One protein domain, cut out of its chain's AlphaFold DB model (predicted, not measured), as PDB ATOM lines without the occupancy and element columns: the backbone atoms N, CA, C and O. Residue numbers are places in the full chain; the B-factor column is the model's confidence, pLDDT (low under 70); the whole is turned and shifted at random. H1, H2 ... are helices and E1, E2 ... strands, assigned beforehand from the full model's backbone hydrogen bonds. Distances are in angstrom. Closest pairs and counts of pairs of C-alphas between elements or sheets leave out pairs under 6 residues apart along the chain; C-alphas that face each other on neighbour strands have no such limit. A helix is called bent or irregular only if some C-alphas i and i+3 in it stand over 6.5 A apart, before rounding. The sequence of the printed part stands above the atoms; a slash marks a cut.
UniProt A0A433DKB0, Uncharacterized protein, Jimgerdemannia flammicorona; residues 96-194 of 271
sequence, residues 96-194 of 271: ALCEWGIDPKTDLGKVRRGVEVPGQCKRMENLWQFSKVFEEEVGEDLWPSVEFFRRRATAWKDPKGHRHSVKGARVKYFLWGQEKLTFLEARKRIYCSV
ATOM      1  N   ALA A  96      -8.537  10.553  21.255       93.81
ATOM      2  CA  ALA A  96      -7.347  10.000  20.616       93.81
ATOM      3  C   ALA A  96      -6.096  10.519  21.335       93.81
ATOM      4  O   ALA A  96      -6.023  11.702  21.662       93.81
ATOM      5  N   LEU A  97      -5.150   9.627  21.616       87.88
ATOM      6  CA  LEU A  97      -3.941   9.919  22.382       87.88
ATOM      7  C   LEU A  97      -2.760   9.162  21.770       87.88
ATOM      8  O   LEU A  97      -2.947   8.075  21.228       87.88
ATOM      9  N   CYS A  98      -1.550   9.689  21.917       80.38
ATOM     10  CA  CYS A  98      -0.330   8.897  21.777       80.38
ATOM     11  C   CYS A  98       0.114   8.491  23.182       80.38
ATOM     12  O   CYS A  98       0.386   9.349  24.024       80.38
ATOM     13  N   GLU A  99       0.119   7.191  23.470       69.75
ATOM     14  CA  GLU A  99       0.518   6.679  24.776       69.75
ATOM     15  C   GLU A  99       1.929   6.105  24.723       69.75
ATOM     16  O   GLU A  99       2.299   5.385  23.798       69.75
ATOM     17  N   TRP A 100       2.695   6.389  25.769       69.38
ATOM     18  CA  TRP A 100       3.913   5.662  26.083       69.38
ATOM     19  C   TRP A 100       3.536   4.532  27.030       69.38
ATOM     20  O   TRP A 100       3.019   4.782  28.121       69.38
ATOM     21  N   GLY A 101       3.750   3.290  26.605       62.66
ATOM     22  CA  GLY A 101       3.216   2.140  27.321       62.66
ATOM     23  C   GLY A 101       4.035   0.869  27.172       62.66
ATOM     24  O   GLY A 101       4.999   0.777  26.414       62.66
ATOM     25  N   ILE A 102       3.627  -0.131  27.949       56.69
ATOM     26  CA  ILE A 102       4.091  -1.508  27.803       56.69
ATOM     27  C   ILE A 102       3.532  -2.022  26.477       56.69
ATOM     28  O   ILE A 102       2.329  -1.910  26.242       56.69
ATOM     29  N   ASP A 103       4.391  -2.570  25.614       58.06
ATOM     30  CA  ASP A 103       3.936  -3.212  24.380       58.06
ATOM     31  C   ASP A 103       2.970  -4.349  24.766       58.06
ATOM     32  O   ASP A 103       3.388  -5.292  25.448       58.06
ATOM     33  N   PRO A 104       1.686  -4.278  24.362       52.53
ATOM     34  CA  PRO A 104       0.682  -5.266  24.747       52.53
ATOM     35  C   PRO A 104       0.996  -6.669  24.216       52.53
ATOM     36  O   PRO A 104       0.405  -7.636  24.685       52.53
ATOM     37  N   LYS A 105       1.912  -6.800  23.245       53.41
ATOM     38  CA  LYS A 105       2.399  -8.088  22.735       53.41
ATOM     39  C   LYS A 105       3.537  -8.663  23.573       53.41
ATOM     40  O   LYS A 105       3.789  -9.862  23.501       53.41
ATOM     41  N   THR A 106       4.235  -7.839  24.354       56.66
ATOM     42  CA  THR A 106       5.278  -8.305  25.266       56.66
ATOM     43  C   THR A 106       4.715  -8.327  26.678       56.66
ATOM     44  O   THR A 106       4.918  -7.404  27.462       56.66
ATOM     45  N   ASP A 107       4.019  -9.410  27.008       50.88
ATOM     46  CA  ASP A 107       3.402  -9.693  28.314       50.88
ATOM     47  C   ASP A 107       4.429  -9.867  29.471       50.88
ATOM     48  O   ASP A 107       4.188 -10.542  30.465       50.88
ATOM     49  N   LEU A 108       5.630  -9.289  29.345       43.97
ATOM     50  CA  LEU A 108       6.808  -9.567  30.173       43.97
ATOM     51  C   LEU A 108       7.535  -8.291  30.618       43.97
ATOM     52  O   LEU A 108       8.743  -8.154  30.436       43.97
ATOM     53  N   GLY A 109       6.808  -7.341  31.209       51.97
ATOM     54  CA  GLY A 109       7.384  -6.393  32.179       51.97
ATOM     55  C   GLY A 109       8.456  -5.415  31.678       51.97
ATOM     56  O   GLY A 109       9.031  -4.691  32.487       51.97
ATOM     57  N   LYS A 110       8.732  -5.338  30.371       54.50
ATOM     58  CA  LYS A 110       9.651  -4.344  29.807       54.50
ATOM     59  C   LYS A 110       8.850  -3.163  29.282       54.50
ATOM     60  O   LYS A 110       8.381  -3.170  28.148       54.50
ATOM     61  N   VAL A 111       8.712  -2.135  30.119       56.94
ATOM     62  CA  VAL A 111       8.286  -0.800  29.679       56.94
ATOM     63  C   VAL A 111       9.285  -0.344  28.614       56.94
ATOM     64  O   VAL A 111      10.429  -0.015  28.934       56.94
ATOM     65  N   ARG A 112       8.891  -0.358  27.336       59.75
ATOM     66  CA  ARG A 112       9.711   0.238  26.278       59.75
ATOM     67  C   ARG A 112       9.565   1.750  26.373       59.75
ATOM     68  O   ARG A 112       8.724   2.352  25.714       59.75
ATOM     69  N   ARG A 113      10.411   2.359  27.207       63.16
ATOM     70  CA  ARG A 113      10.699   3.793  27.127       63.16
ATOM     71  C   ARG A 113      11.209   4.039  25.707       63.16
ATOM     72  O   ARG A 113      12.282   3.560  25.360       63.16
ATOM     73  N   GLY A 114      10.412   4.662  24.857       61.47
ATOM     74  CA  GLY A 114      10.833   4.995  23.491       61.47
ATOM     75  C   GLY A 114       9.719   4.983  22.454       61.47
ATOM     76  O   GLY A 114       9.918   5.536  21.380       61.47
ATOM     77  N   VAL A 115       8.596   4.315  22.732       65.50
ATOM     78  CA  VAL A 115       7.629   3.966  21.687       65.50
ATOM     79  C   VAL A 115       6.272   4.580  21.982       65.50
ATOM     80  O   VAL A 115       5.592   4.186  22.928       65.50
ATOM     81  N   GLU A 116       5.876   5.515  21.124       69.38
ATOM     82  CA  GLU A 116       4.503   5.994  21.056       69.38
ATOM     83  C   GLU A 116       3.620   4.938  20.412       69.38
ATOM     84  O   GLU A 116       3.888   4.452  19.312       69.38
ATOM     85  N   VAL A 117       2.545   4.592  21.104       64.12
ATOM     86  CA  VAL A 117       1.505   3.719  20.586       64.12
ATOM     87  C   VAL A 117       0.234   4.552  20.467       64.12
ATOM     88  O   VAL A 117      -0.204   5.136  21.464       64.12
ATOM     89  N   PRO A 118      -0.385   4.623  19.274       74.88
ATOM     90  CA  PRO A 118      -1.706   5.210  19.136       74.88
ATOM     91  C   PRO A 118      -2.680   4.532  20.101       74.88
ATOM     92  O   PRO A 118      -2.846   3.311  20.101       74.88
ATOM     93  N   GLY A 119      -3.309   5.340  20.941       84.19
ATOM     94  CA  GLY A 119      -4.233   4.923  21.979       84.19
ATOM     95  C   GLY A 119      -5.545   5.692  21.896       84.19
ATOM     96  O   GLY A 119      -5.682   6.716  21.223       84.19
ATOM     97  N   GLN A 120      -6.546   5.185  22.608       93.31
ATOM     98  CA  GLN A 120      -7.826   5.857  22.751       93.31
ATOM     99  C   GLN A 120      -8.322   5.707  24.183       93.31
ATOM    100  O   GLN A 120      -8.394   4.595  24.709       93.31
ATOM    101  N   CYS A 121      -8.721   6.819  24.793       95.31
ATOM    102  CA  CYS A 121      -9.463   6.809  26.044       95.31
ATOM    103  C   CYS A 121     -10.937   7.085  25.757       95.31
ATOM    104  O   CYS A 121     -11.290   8.104  25.163       95.31
ATOM    105  N   LYS A 122     -11.831   6.183  26.168       97.19
ATOM    106  CA  LYS A 122     -13.263   6.308  25.873       97.19
ATOM    107  C   LYS A 122     -13.927   7.471  26.602       97.19
ATOM    108  O   LYS A 122     -14.944   7.953  26.111       97.19
ATOM    109  N   ARG A 123     -13.397   7.894  27.760       98.00
ATOM    110  CA  ARG A 123     -13.999   8.924  28.622       98.00
ATOM    111  C   ARG A 123     -12.976   9.908  29.175       98.00
ATOM    112  O   ARG A 123     -11.961   9.494  29.727       98.00
ATOM    113  N   MET A 124     -13.309  11.197  29.149       98.00
ATOM    114  CA  MET A 124     -12.490  12.263  29.739       98.00
ATOM    115  C   MET A 124     -12.224  12.049  31.232       98.00
ATOM    116  O   MET A 124     -11.095  12.211  31.692       98.00
ATOM    117  N   GLU A 125     -13.232  11.613  31.993       98.12
ATOM    118  CA  GLU A 125     -13.038  11.289  33.412       98.12
ATOM    119  C   GLU A 125     -11.988  10.181  33.606       98.12
ATOM    120  O   GLU A 125     -11.135  10.289  34.486       98.12
ATOM    121  N   ASN A 126     -12.000   9.142  32.763       98.00
ATOM    122  CA  ASN A 126     -11.021   8.057  32.855       98.00
ATOM    123  C   ASN A 126      -9.624   8.547  32.474       98.00
ATOM    124  O   ASN A 126      -8.652   8.185  33.136       98.00
ATOM    125  N   LEU A 127      -9.512   9.414  31.464       97.25
ATOM    126  CA  LEU A 127      -8.238  10.044  31.130       97.25
ATOM    127  C   LEU A 127      -7.653  10.750  32.355       97.25
ATOM    128  O   LEU A 127      -6.529  10.460  32.754       97.25
ATOM    129  N   TRP A 128      -8.438  11.609  33.004       97.75
ATOM    130  CA  TRP A 128      -7.990  12.364  34.171       97.75
ATOM    131  C   TRP A 128      -7.631  11.471  35.366       97.75
ATOM    132  O   TRP A 128      -6.548  11.583  35.943       97.75
ATOM    133  N   GLN A 129      -8.523  10.557  35.748       97.69
ATOM    134  CA  GLN A 129      -8.381   9.768  36.977       97.69
ATOM    135  C   GLN A 129      -7.295   8.696  36.872       97.69
ATOM    136  O   GLN A 129      -6.675   8.355  37.880       97.69
ATOM    137  N   PHE A 130      -7.035   8.188  35.666       96.44
ATOM    138  CA  PHE A 130      -5.998   7.186  35.406       96.44
ATOM    139  C   PHE A 130      -4.707   7.790  34.841       96.44
ATOM    140  O   PHE A 130      -3.757   7.067  34.546       96.44
ATOM    141  N   SER A 131      -4.630   9.122  34.772       96.44
ATOM    142  CA  SER A 131      -3.354   9.829  34.631       96.44
ATOM    143  C   SER A 131      -2.605   9.969  35.959       96.44
ATOM    144  O   SER A 131      -1.398  10.189  35.946       96.44
ATOM    145  N   LYS A 132      -3.299   9.798  37.093       97.75
ATOM    146  CA  LYS A 132      -2.747   9.872  38.453       97.75
ATOM    147  C   LYS A 132      -1.912   8.646  38.789       97.75
ATOM    148  O   LYS A 132      -2.438   7.528  38.765       97.75
ATOM    149  N   VAL A 133      -0.660   8.893  39.150       96.94
ATOM    150  CA  VAL A 133       0.267   7.910  39.708       96.94
ATOM    151  C   VAL A 133       0.235   8.054  41.225       96.94
ATOM    152  O   VAL A 133       0.441   9.156  41.742       96.94
ATOM    153  N   PHE A 134      -0.061   6.970  41.934       97.38
ATOM    154  CA  PHE A 134      -0.107   6.957  43.400       97.38
ATOM    155  C   PHE A 134       1.250   6.574  44.006       97.38
ATOM    156  O   PHE A 134       2.081   5.994  43.315       97.38
ATOM    157  N   GLU A 135       1.497   6.922  45.273       97.12
ATOM    158  CA  GLU A 135       2.783   6.653  45.952       97.12
ATOM    159  C   GLU A 135       3.177   5.165  45.913       97.12
ATOM    160  O   GLU A 135       4.347   4.849  45.716       97.12
ATOM    161  N   GLU A 136       2.207   4.259  46.010       95.75
ATOM    162  CA  GLU A 136       2.401   2.803  46.006       95.75
ATOM    163  C   GLU A 136       2.658   2.227  44.603       95.75
ATOM    164  O   GLU A 136       3.021   1.062  44.447       95.75
ATOM    165  N   GLU A 137       2.457   3.033  43.563       94.69
ATOM    166  CA  GLU A 137       2.650   2.641  42.168       94.69
ATOM    167  C   GLU A 137       3.973   3.146  41.601       94.69
ATOM    168  O   GLU A 137       4.157   3.158  40.387       94.69
ATOM    169  N   VAL A 138       4.885   3.604  42.452       94.94
ATOM    170  CA  VAL A 138       6.149   4.203  42.042       94.94
ATOM    171  C   VAL A 138       7.299   3.270  42.419       94.94
ATOM    172  O   VAL A 138       7.400   2.836  43.563       94.94
ATOM    173  N   GLY A 139       8.155   2.945  41.449       90.75
ATOM    174  CA  GLY A 139       9.388   2.190  41.679       90.75
ATOM    175  C   GLY A 139      10.494   3.037  42.318       90.75
ATOM    176  O   GLY A 139      10.349   4.247  42.500       90.75
ATOM    177  N   GLU A 140      11.636   2.413  42.618       90.19
ATOM    178  CA  GLU A 140      12.800   3.089  43.226       90.19
ATOM    179  C   GLU A 140      13.326   4.267  42.384       90.19
ATOM    180  O   GLU A 140      13.793   5.267  42.922       90.19
ATOM    181  N   ASP A 141      13.183   4.201  41.059       90.31
ATOM    182  CA  ASP A 141      13.582   5.244  40.103       90.31
ATOM    183  C   ASP A 141      12.529   6.355  39.918       90.31
ATOM    184  O   ASP A 141      12.577   7.164  38.979       90.31
ATOM    185  N   LEU A 142      11.535   6.383  40.804       91.75
ATOM    186  CA  LEU A 142      10.382   7.266  40.770       91.75
ATOM    187  C   LEU A 142       9.501   7.123  39.518       91.75
ATOM    188  O   LEU A 142       8.686   8.018  39.264       91.75
ATOM    189  N   TRP A 143       9.650   6.075  38.704       92.12
ATOM    190  CA  TRP A 143       8.774   5.807  37.557       92.12
ATOM    191  C   TRP A 143       7.559   4.959  37.939       92.12
ATOM    192  O   TRP A 143       7.633   4.192  38.901       92.12
ATOM    193  N   PRO A 144       6.433   5.068  37.204       92.94
ATOM    194  CA  PRO A 144       5.273   4.247  37.485       92.94
ATOM    195  C   PRO A 144       5.566   2.771  37.229       92.94
ATOM    196  O   PRO A 144       6.239   2.403  36.263       92.94
ATOM    197  N   SER A 145       5.026   1.932  38.098       91.62
ATOM    198  CA  SER A 145       5.127   0.485  38.033       91.62
ATOM    199  C   SER A 145       4.323  -0.079  36.861       91.62
ATOM    200  O   SER A 145       3.491   0.585  36.240       91.62
ATOM    201  N   VAL A 146       4.529  -1.364  36.577       86.69
ATOM    202  CA  VAL A 146       3.727  -2.094  35.585       86.69
ATOM    203  C   VAL A 146       2.233  -2.079  35.940       86.69
ATOM    204  O   VAL A 146       1.392  -1.975  35.044       86.69
ATOM    205  N   GLU A 147       1.896  -2.120  37.230       90.12
ATOM    206  CA  GLU A 147       0.506  -2.105  37.702       90.12
ATOM    207  C   GLU A 147      -0.215  -0.801  37.360       90.12
ATOM    208  O   GLU A 147      -1.371  -0.834  36.934       90.12
ATOM    209  N   PHE A 148       0.478   0.339  37.427       92.88
ATOM    210  CA  PHE A 148      -0.072   1.617  36.978       92.88
ATOM    211  C   PHE A 148      -0.510   1.564  35.508       92.88
ATOM    212  O   PHE A 148      -1.646   1.917  35.177       92.88
ATOM    213  N   PHE A 149       0.373   1.090  34.620       89.75
ATOM    214  CA  PHE A 149       0.082   1.013  33.187       89.75
ATOM    215  C   PHE A 149      -1.042   0.013  32.891       89.75
ATOM    216  O   PHE A 149      -1.923   0.309  32.083       89.75
ATOM    217  N   ARG A 150      -1.081  -1.135  33.585       88.94
ATOM    218  CA  ARG A 150      -2.186  -2.108  33.479       88.94
ATOM    219  C   ARG A 150      -3.523  -1.495  33.897       88.94
ATOM    220  O   ARG A 150      -4.513  -1.601  33.162       88.94
ATOM    221  N   ARG A 151      -3.554  -0.814  35.048       93.12
ATOM    222  CA  ARG A 151      -4.747  -0.139  35.580       93.12
ATOM    223  C   ARG A 151      -5.242   0.940  34.619       93.12
ATOM    224  O   ARG A 151      -6.436   0.997  34.316       93.12
ATOM    225  N   ARG A 152      -4.332   1.768  34.103       93.00
ATOM    226  CA  ARG A 152      -4.634   2.816  33.123       93.00
ATOM    227  C   ARG A 152      -5.197   2.248  31.823       93.00
ATOM    228  O   ARG A 152      -6.294   2.640  31.428       93.00
ATOM    229  N   ALA A 153      -4.495   1.303  31.196       90.44
ATOM    230  CA  ALA A 153      -4.903   0.712  29.923       90.44
ATOM    231  C   ALA A 153      -6.283   0.038  30.011       90.44
ATOM    232  O   ALA A 153      -7.082   0.113  29.076       90.44
ATOM    233  N   THR A 154      -6.582  -0.590  31.152       92.38
ATOM    234  CA  THR A 154      -7.898  -1.182  31.425       92.38
ATOM    235  C   THR A 154      -8.978  -0.104  31.502       92.38
ATOM    236  O   THR A 154      -9.984  -0.177  30.797       92.38
ATOM    237  N   ALA A 155      -8.763   0.938  32.304       95.00
ATOM    238  CA  ALA A 155      -9.765   1.973  32.526       95.00
ATOM    239  C   ALA A 155     -10.010   2.878  31.314       95.00
ATOM    240  O   ALA A 155     -11.136   3.315  31.080       95.00
ATOM    241  N   TRP A 156      -8.989   3.151  30.502       94.75
ATOM    242  CA  TRP A 156      -9.149   3.935  29.273       94.75
ATOM    243  C   TRP A 156     -10.050   3.240  28.247       94.75
ATOM    244  O   TRP A 156     -10.754   3.910  27.489       94.75
ATOM    245  N   LYS A 157     -10.112   1.903  28.270       94.94
ATOM    246  CA  LYS A 157     -11.022   1.098  27.439       94.94
ATOM    247  C   LYS A 157     -12.435   0.981  28.018       94.94
ATOM    248  O   LYS A 157     -13.323   0.475  27.322       94.94
ATOM    249  N   ASP A 158     -12.674   1.438  29.243       96.88
ATOM    250  CA  ASP A 158     -13.981   1.352  29.891       96.88
ATOM    251  C   ASP A 158     -14.920   2.468  29.384       96.88
ATOM    252  O   ASP A 158     -14.560   3.649  29.415       96.88
ATOM    253  N   PRO A 159     -16.129   2.140  28.887       97.19
ATOM    254  CA  PRO A 159     -17.101   3.139  28.452       97.19
ATOM    255  C   PRO A 159     -17.765   3.912  29.604       97.19
ATOM    256  O   PRO A 159     -18.570   4.803  29.326       97.19
ATOM    257  N   LYS A 160     -17.497   3.601  30.873       97.69
ATOM    258  CA  LYS A 160     -18.015   4.311  32.045       97.69
ATOM    259  C   LYS A 160     -16.919   5.178  32.661       97.69
ATOM    260  O   LYS A 160     -15.812   4.713  32.892       97.69
ATOM    261  N   GLY A 161     -17.244   6.438  32.953       97.25
ATOM    262  CA  GLY A 161     -16.363   7.316  33.724       97.25
ATOM    263  C   GLY A 161     -16.255   6.858  35.183       97.25
ATOM    264  O   GLY A 161     -17.281   6.646  35.837       97.25
ATOM    265  N   HIS A 162     -15.035   6.749  35.705       96.38
ATOM    266  CA  HIS A 162     -14.752   6.303  37.070       96.38
ATOM    267  C   HIS A 162     -14.090   7.409  37.878       96.38
ATOM    268  O   HIS A 162     -12.985   7.831  37.560       96.38
ATOM    269  N   ARG A 163     -14.743   7.842  38.959       92.56
ATOM    270  CA  ARG A 163     -14.193   8.820  39.909       92.56
ATOM    271  C   ARG A 163     -13.452   8.108  41.035       92.56
ATOM    272  O   ARG A 163     -13.872   7.030  41.439       92.56
ATOM    273  N   HIS A 164     -12.428   8.758  41.593       85.31
ATOM    274  CA  HIS A 164     -11.672   8.253  42.749       85.31
ATOM    275  C   HIS A 164     -11.137   6.833  42.512       85.31
ATOM    276  O   HIS A 164     -11.461   5.911  43.257       85.31
ATOM    277  N   SER A 165     -10.337   6.676  41.453       78.62
ATOM    278  CA  SER A 165      -9.809   5.384  40.988       78.62
ATOM    279  C   SER A 165      -9.147   4.554  42.092       78.62
ATOM    280  O   SER A 165      -9.270   3.333  42.076       78.62
ATOM    281  N   VAL A 166      -8.507   5.204  43.069       86.88
ATOM    282  CA  VAL A 166      -7.988   4.567  44.284       86.88
ATOM    283  C   VAL A 166      -8.386   5.416  45.494       86.88
ATOM    284  O   VAL A 166      -8.036   6.593  45.596       86.88
ATOM    285  N   LYS A 167      -9.185   4.850  46.403       88.88
ATOM    286  CA  LYS A 167      -9.714   5.567  47.572       88.88
ATOM    287  C   LYS A 167      -8.638   5.678  48.654       88.88
ATOM    288  O   LYS A 167      -8.102   4.667  49.082       88.88
ATOM    289  N   GLY A 168      -8.372   6.895  49.130       91.38
ATOM    290  CA  GLY A 168      -7.426   7.154  50.225       91.38
ATOM    291  C   GLY A 168      -5.952   7.199  49.815       91.38
ATOM    292  O   GLY A 168      -5.133   7.639  50.614       91.38
ATOM    293  N   ALA A 169      -5.621   6.816  48.579       93.75
ATOM    294  CA  ALA A 169      -4.256   6.885  48.075       93.75
ATOM    295  C   ALA A 169      -3.819   8.330  47.808       93.75
ATOM    296  O   ALA A 169      -4.604   9.178  47.358       93.75
ATOM    297  N   ARG A 170      -2.539   8.601  48.066       96.12
ATOM    298  CA  ARG A 170      -1.919   9.903  47.813       96.12
ATOM    299  C   ARG A 170      -1.387   9.927  46.388       96.12
ATOM    300  O   ARG A 170      -0.630   9.055  45.975       96.12
ATOM    301  N   VAL A 171      -1.810  10.925  45.618       97.62
ATOM    302  CA  VAL A 171      -1.289  11.134  44.262       97.62
ATOM    303  C   VAL A 171       0.131  11.673  44.378       97.62
ATOM    304  O   VAL A 171       0.335  12.719  44.992       97.62
ATOM    305  N   LYS A 172       1.092  10.984  43.762       97.75
ATOM    306  CA  LYS A 172       2.488  11.417  43.705       97.75
ATOM    307  C   LYS A 172       2.707  12.444  42.593       97.75
ATOM    308  O   LYS A 172       3.316  13.480  42.831       97.75
ATOM    309  N   TYR A 173       2.210  12.151  41.393       97.88
ATOM    310  CA  TYR A 173       2.217  13.037  40.222       97.88
ATOM    311  C   TYR A 173       1.207  12.536  39.179       97.88
ATOM    312  O   TYR A 173       0.520  11.530  39.374       97.88
ATOM    313  N   PHE A 174       1.113  13.241  38.057       97.19
ATOM    314  CA  PHE A 174       0.371  12.806  36.879       97.19
ATOM    315  C   PHE A 174       1.353  12.458  35.770       97.19
ATOM    316  O   PHE A 174       2.300  13.203  35.545       97.19
ATOM    317  N   LEU A 175       1.147  11.345  35.073       95.19
ATOM    318  CA  LEU A 175       1.983  10.995  33.925       95.19
ATOM    319  C   LEU A 175       1.282  11.403  32.624       95.19
ATOM    320  O   LEU A 175       0.200  10.886  32.331       95.19
ATOM    321  N   TRP A 176       1.919  12.268  31.833       93.38
ATOM    322  CA  TRP A 176       1.471  12.671  30.497       93.38
ATOM    323  C   TRP A 176       2.592  12.453  29.483       93.38
ATOM    324  O   TRP A 176       3.634  13.100  29.556       93.38
ATOM    325  N   GLY A 177       2.417  11.498  28.569       89.31
ATOM    326  CA  GLY A 177       3.533  11.010  27.758       89.31
ATOM    327  C   GLY A 177       4.659  10.474  28.650       89.31
ATOM    328  O   GLY A 177       4.436   9.558  29.443       89.31
ATOM    329  N   GLN A 178       5.849  11.071  28.547       88.31
ATOM    330  CA  GLN A 178       7.011  10.756  29.391       88.31
ATOM    331  C   GLN A 178       7.198  11.720  30.571       88.31
ATOM    332  O   GLN A 178       8.127  11.561  31.362       88.31
ATOM    333  N   GLU A 179       6.338  12.727  30.695       92.25
ATOM    334  CA  GLU A 179       6.504  13.791  31.673       92.25
ATOM    335  C   GLU A 179       5.731  13.508  32.959       92.25
ATOM    336  O   GLU A 179       4.578  13.062  32.946       92.25
ATOM    337  N   LYS A 180       6.381  13.804  34.088       95.56
ATOM    338  CA  LYS A 180       5.783  13.767  35.422       95.56
ATOM    339  C   LYS A 180       5.316  15.176  35.756       95.56
ATOM    340  O   LYS A 180       6.131  16.052  36.007       95.56
ATOM    341  N   LEU A 181       4.007  15.374  35.748       96.62
ATOM    342  CA  LEU A 181       3.377  16.663  35.977       96.62
ATOM    343  C   LEU A 181       2.928  16.796  37.431       96.62
ATOM    344  O   LEU A 181       2.341  15.877  38.018       96.62
ATOM    345  N   THR A 182       3.135  17.982  37.991       97.75
ATOM    346  CA  THR A 182       2.445  18.433  39.199       97.75
ATOM    347  C   THR A 182       0.938  18.515  38.951       97.75
ATOM    348  O   THR A 182       0.444  18.467  37.823       97.75
ATOM    349  N   PHE A 183       0.162  18.667  40.023       97.62
ATOM    350  CA  PHE A 183      -1.288  18.792  39.909       97.62
ATOM    351  C   PHE A 183      -1.727  19.991  39.055       97.62
ATOM    352  O   PHE A 183      -2.668  19.856  38.271       97.62
ATOM    353  N   LEU A 184      -1.056  21.142  39.184       97.50
ATOM    354  CA  LEU A 184      -1.401  22.341  38.419       97.50
ATOM    355  C   LEU A 184      -1.060  22.170  36.934       97.50
ATOM    356  O   LEU A 184      -1.901  22.444  36.083       97.50
ATOM    357  N   GLU A 185       0.121  21.641  36.616       97.31
ATOM    358  CA  GLU A 185       0.511  21.352  35.230       97.31
ATOM    359  C   GLU A 185      -0.433  20.333  34.586       97.31
ATOM    360  O   GLU A 185      -0.908  20.540  33.472       97.31
ATOM    361  N   ALA A 186      -0.783  19.264  35.306       97.69
ATOM    362  CA  ALA A 186      -1.727  18.262  34.827       97.69
ATOM    363  C   ALA A 186      -3.129  18.843  34.618       97.69
ATOM    364  O   ALA A 186      -3.803  18.520  33.639       97.69
ATOM    365  N   ARG A 187      -3.581  19.725  35.518       97.81
ATOM    366  CA  ARG A 187      -4.850  20.446  35.371       97.81
ATOM    367  C   ARG A 187      -4.855  21.267  34.081       97.81
ATOM    368  O   ARG A 187      -5.845  21.201  33.360       97.81
ATOM    369  N   LYS A 188      -3.777  21.992  33.775       97.38
ATOM    370  CA  LYS A 188      -3.660  22.797  32.548       97.38
ATOM    371  C   LYS A 188      -3.577  21.919  31.293       97.38
ATOM    372  O   LYS A 188      -4.457  21.982  30.435       97.38
ATOM    373  N   ARG A 189      -2.570  21.043  31.232       96.38
ATOM    374  CA  ARG A 189      -2.179  20.287  30.027       96.38
ATOM    375  C   ARG A 189      -3.054  19.073  29.740       96.38
ATOM    376  O   ARG A 189      -3.294  18.757  28.582       96.38
ATOM    377  N   ILE A 190      -3.543  18.395  30.778       96.56
ATOM    378  CA  ILE A 190      -4.410  17.222  30.621       96.56
ATOM    379  C   ILE A 190      -5.867  17.648  30.740       96.56
ATOM    380  O   ILE A 190      -6.626  17.523  29.788       96.56
ATOM    381  N   TYR A 191      -6.287  18.134  31.911       98.25
ATOM    382  CA  TYR A 191      -7.715  18.283  32.181       98.25
ATOM    383  C   TYR A 191      -8.361  19.384  31.336       98.25
ATOM    384  O   TYR A 191      -9.246  19.095  30.533       98.25
ATOM    385  N   CYS A 192      -7.923  20.633  31.507       98.19
ATOM    386  CA  CYS A 192      -8.563  21.785  30.879       98.19
ATOM    387  C   CYS A 192      -8.393  21.747  29.361       98.19
ATOM    388  O   CYS A 192      -9.390  21.823  28.648       98.19
ATOM    389  N   SER A 193      -7.164  21.530  28.879       97.19
ATOM    390  CA  SER A 193      -6.858  21.480  27.443       97.19
ATOM    391  C   SER A 193      -7.642  20.384  26.717       97.19
ATOM    392  O   SER A 193      -8.340  20.653  25.735       97.19
ATOM    393  N   VAL A 194      -7.611  19.141  27.218       97.50
ATOM    394  CA  VAL A 194      -8.314  18.039  26.547       97.50
ATOM    395  C   VAL A 194      -9.826  18.224  26.643       97.50
ATOM    396  O   VAL A 194     -10.500  18.086  25.622       97.50
TER     397      VAL A 194
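Overview. This is residues 96 to 194 of the 271 residues of an uncharacterized protein of Jimgerdemannia flammicorona (UniProt A0A433DKB0). A small three-stranded sheet, E3 E4 E5, has H3 over one face, while a separate hairpin, E1 and E2, packs with H2; short H1 sits between H2 and H3. The printed part has 99 residues, with three named helices and five named strands in the order E1 E2 H1 E3 H2 E4 E5 H3. Both sheets are antiparallel, the class is mixed, helices and strands, and the whole is compact, with a radius of gyration of the C-alphas of 12.7 A and spans of 32 by 29 by 22 A.

Along the chain. E1, residues 96 to 102, starts at C-alpha 96 (-7.347, 10.000, 20.616) and is 17.7 A long. E2, residues 111 to 121, is 19.7 A long and bends by 107 degrees at residue 114. H1 is residues 124 to 129, E3 residues 132 to 134. H2, residues 146 to 156, measures 15.6 A. E4, residues 171 to 176, measures 14.1 A; E5 is residues 179 to 181. H3, residues 183 to 194, measures 15.1 A and ends at C-alpha 194 (-8.314, 18.039, 26.547); it is only just irregular, C-alphas 189 and 192 being 6.6 A apart.

Arrangement. In the hairpin E1 and E2, N 97 and O 119 are 3.0 A apart, within hydrogen-bond range. The closest C-alphas of E2 and H2, Cys 121 and Trp 156, are 4.3 A apart. H1 and H2 only just touch, with 3 pairs of C-alphas within 8 A, closest at Asn 126 and Trp 156, 5.8 A. E4 pairs with E3, N 133 to O 173 at 2.9 A, and in a hairpin with E5, N 181 to O 174 at 2.8 A. H3 lies over E4 at a height over the sheet of 9.6 A, slantwise at 38 degrees on the local plane. H2 only grazes this sheet, and H2 and H3 are apart. Every O i to N i+4 pair is within hydrogen-bond range in H1 and H2, against 6 of 8 in H3.

Size, cuts and confidence. The C-alphas of Leu 108 and Cys 192, the two farthest apart, are 34.9 A apart. The printed part has no cut; the links E3 to H2 and H2 to E4 are long. Residues 99 to 117 have pLDDT under 70.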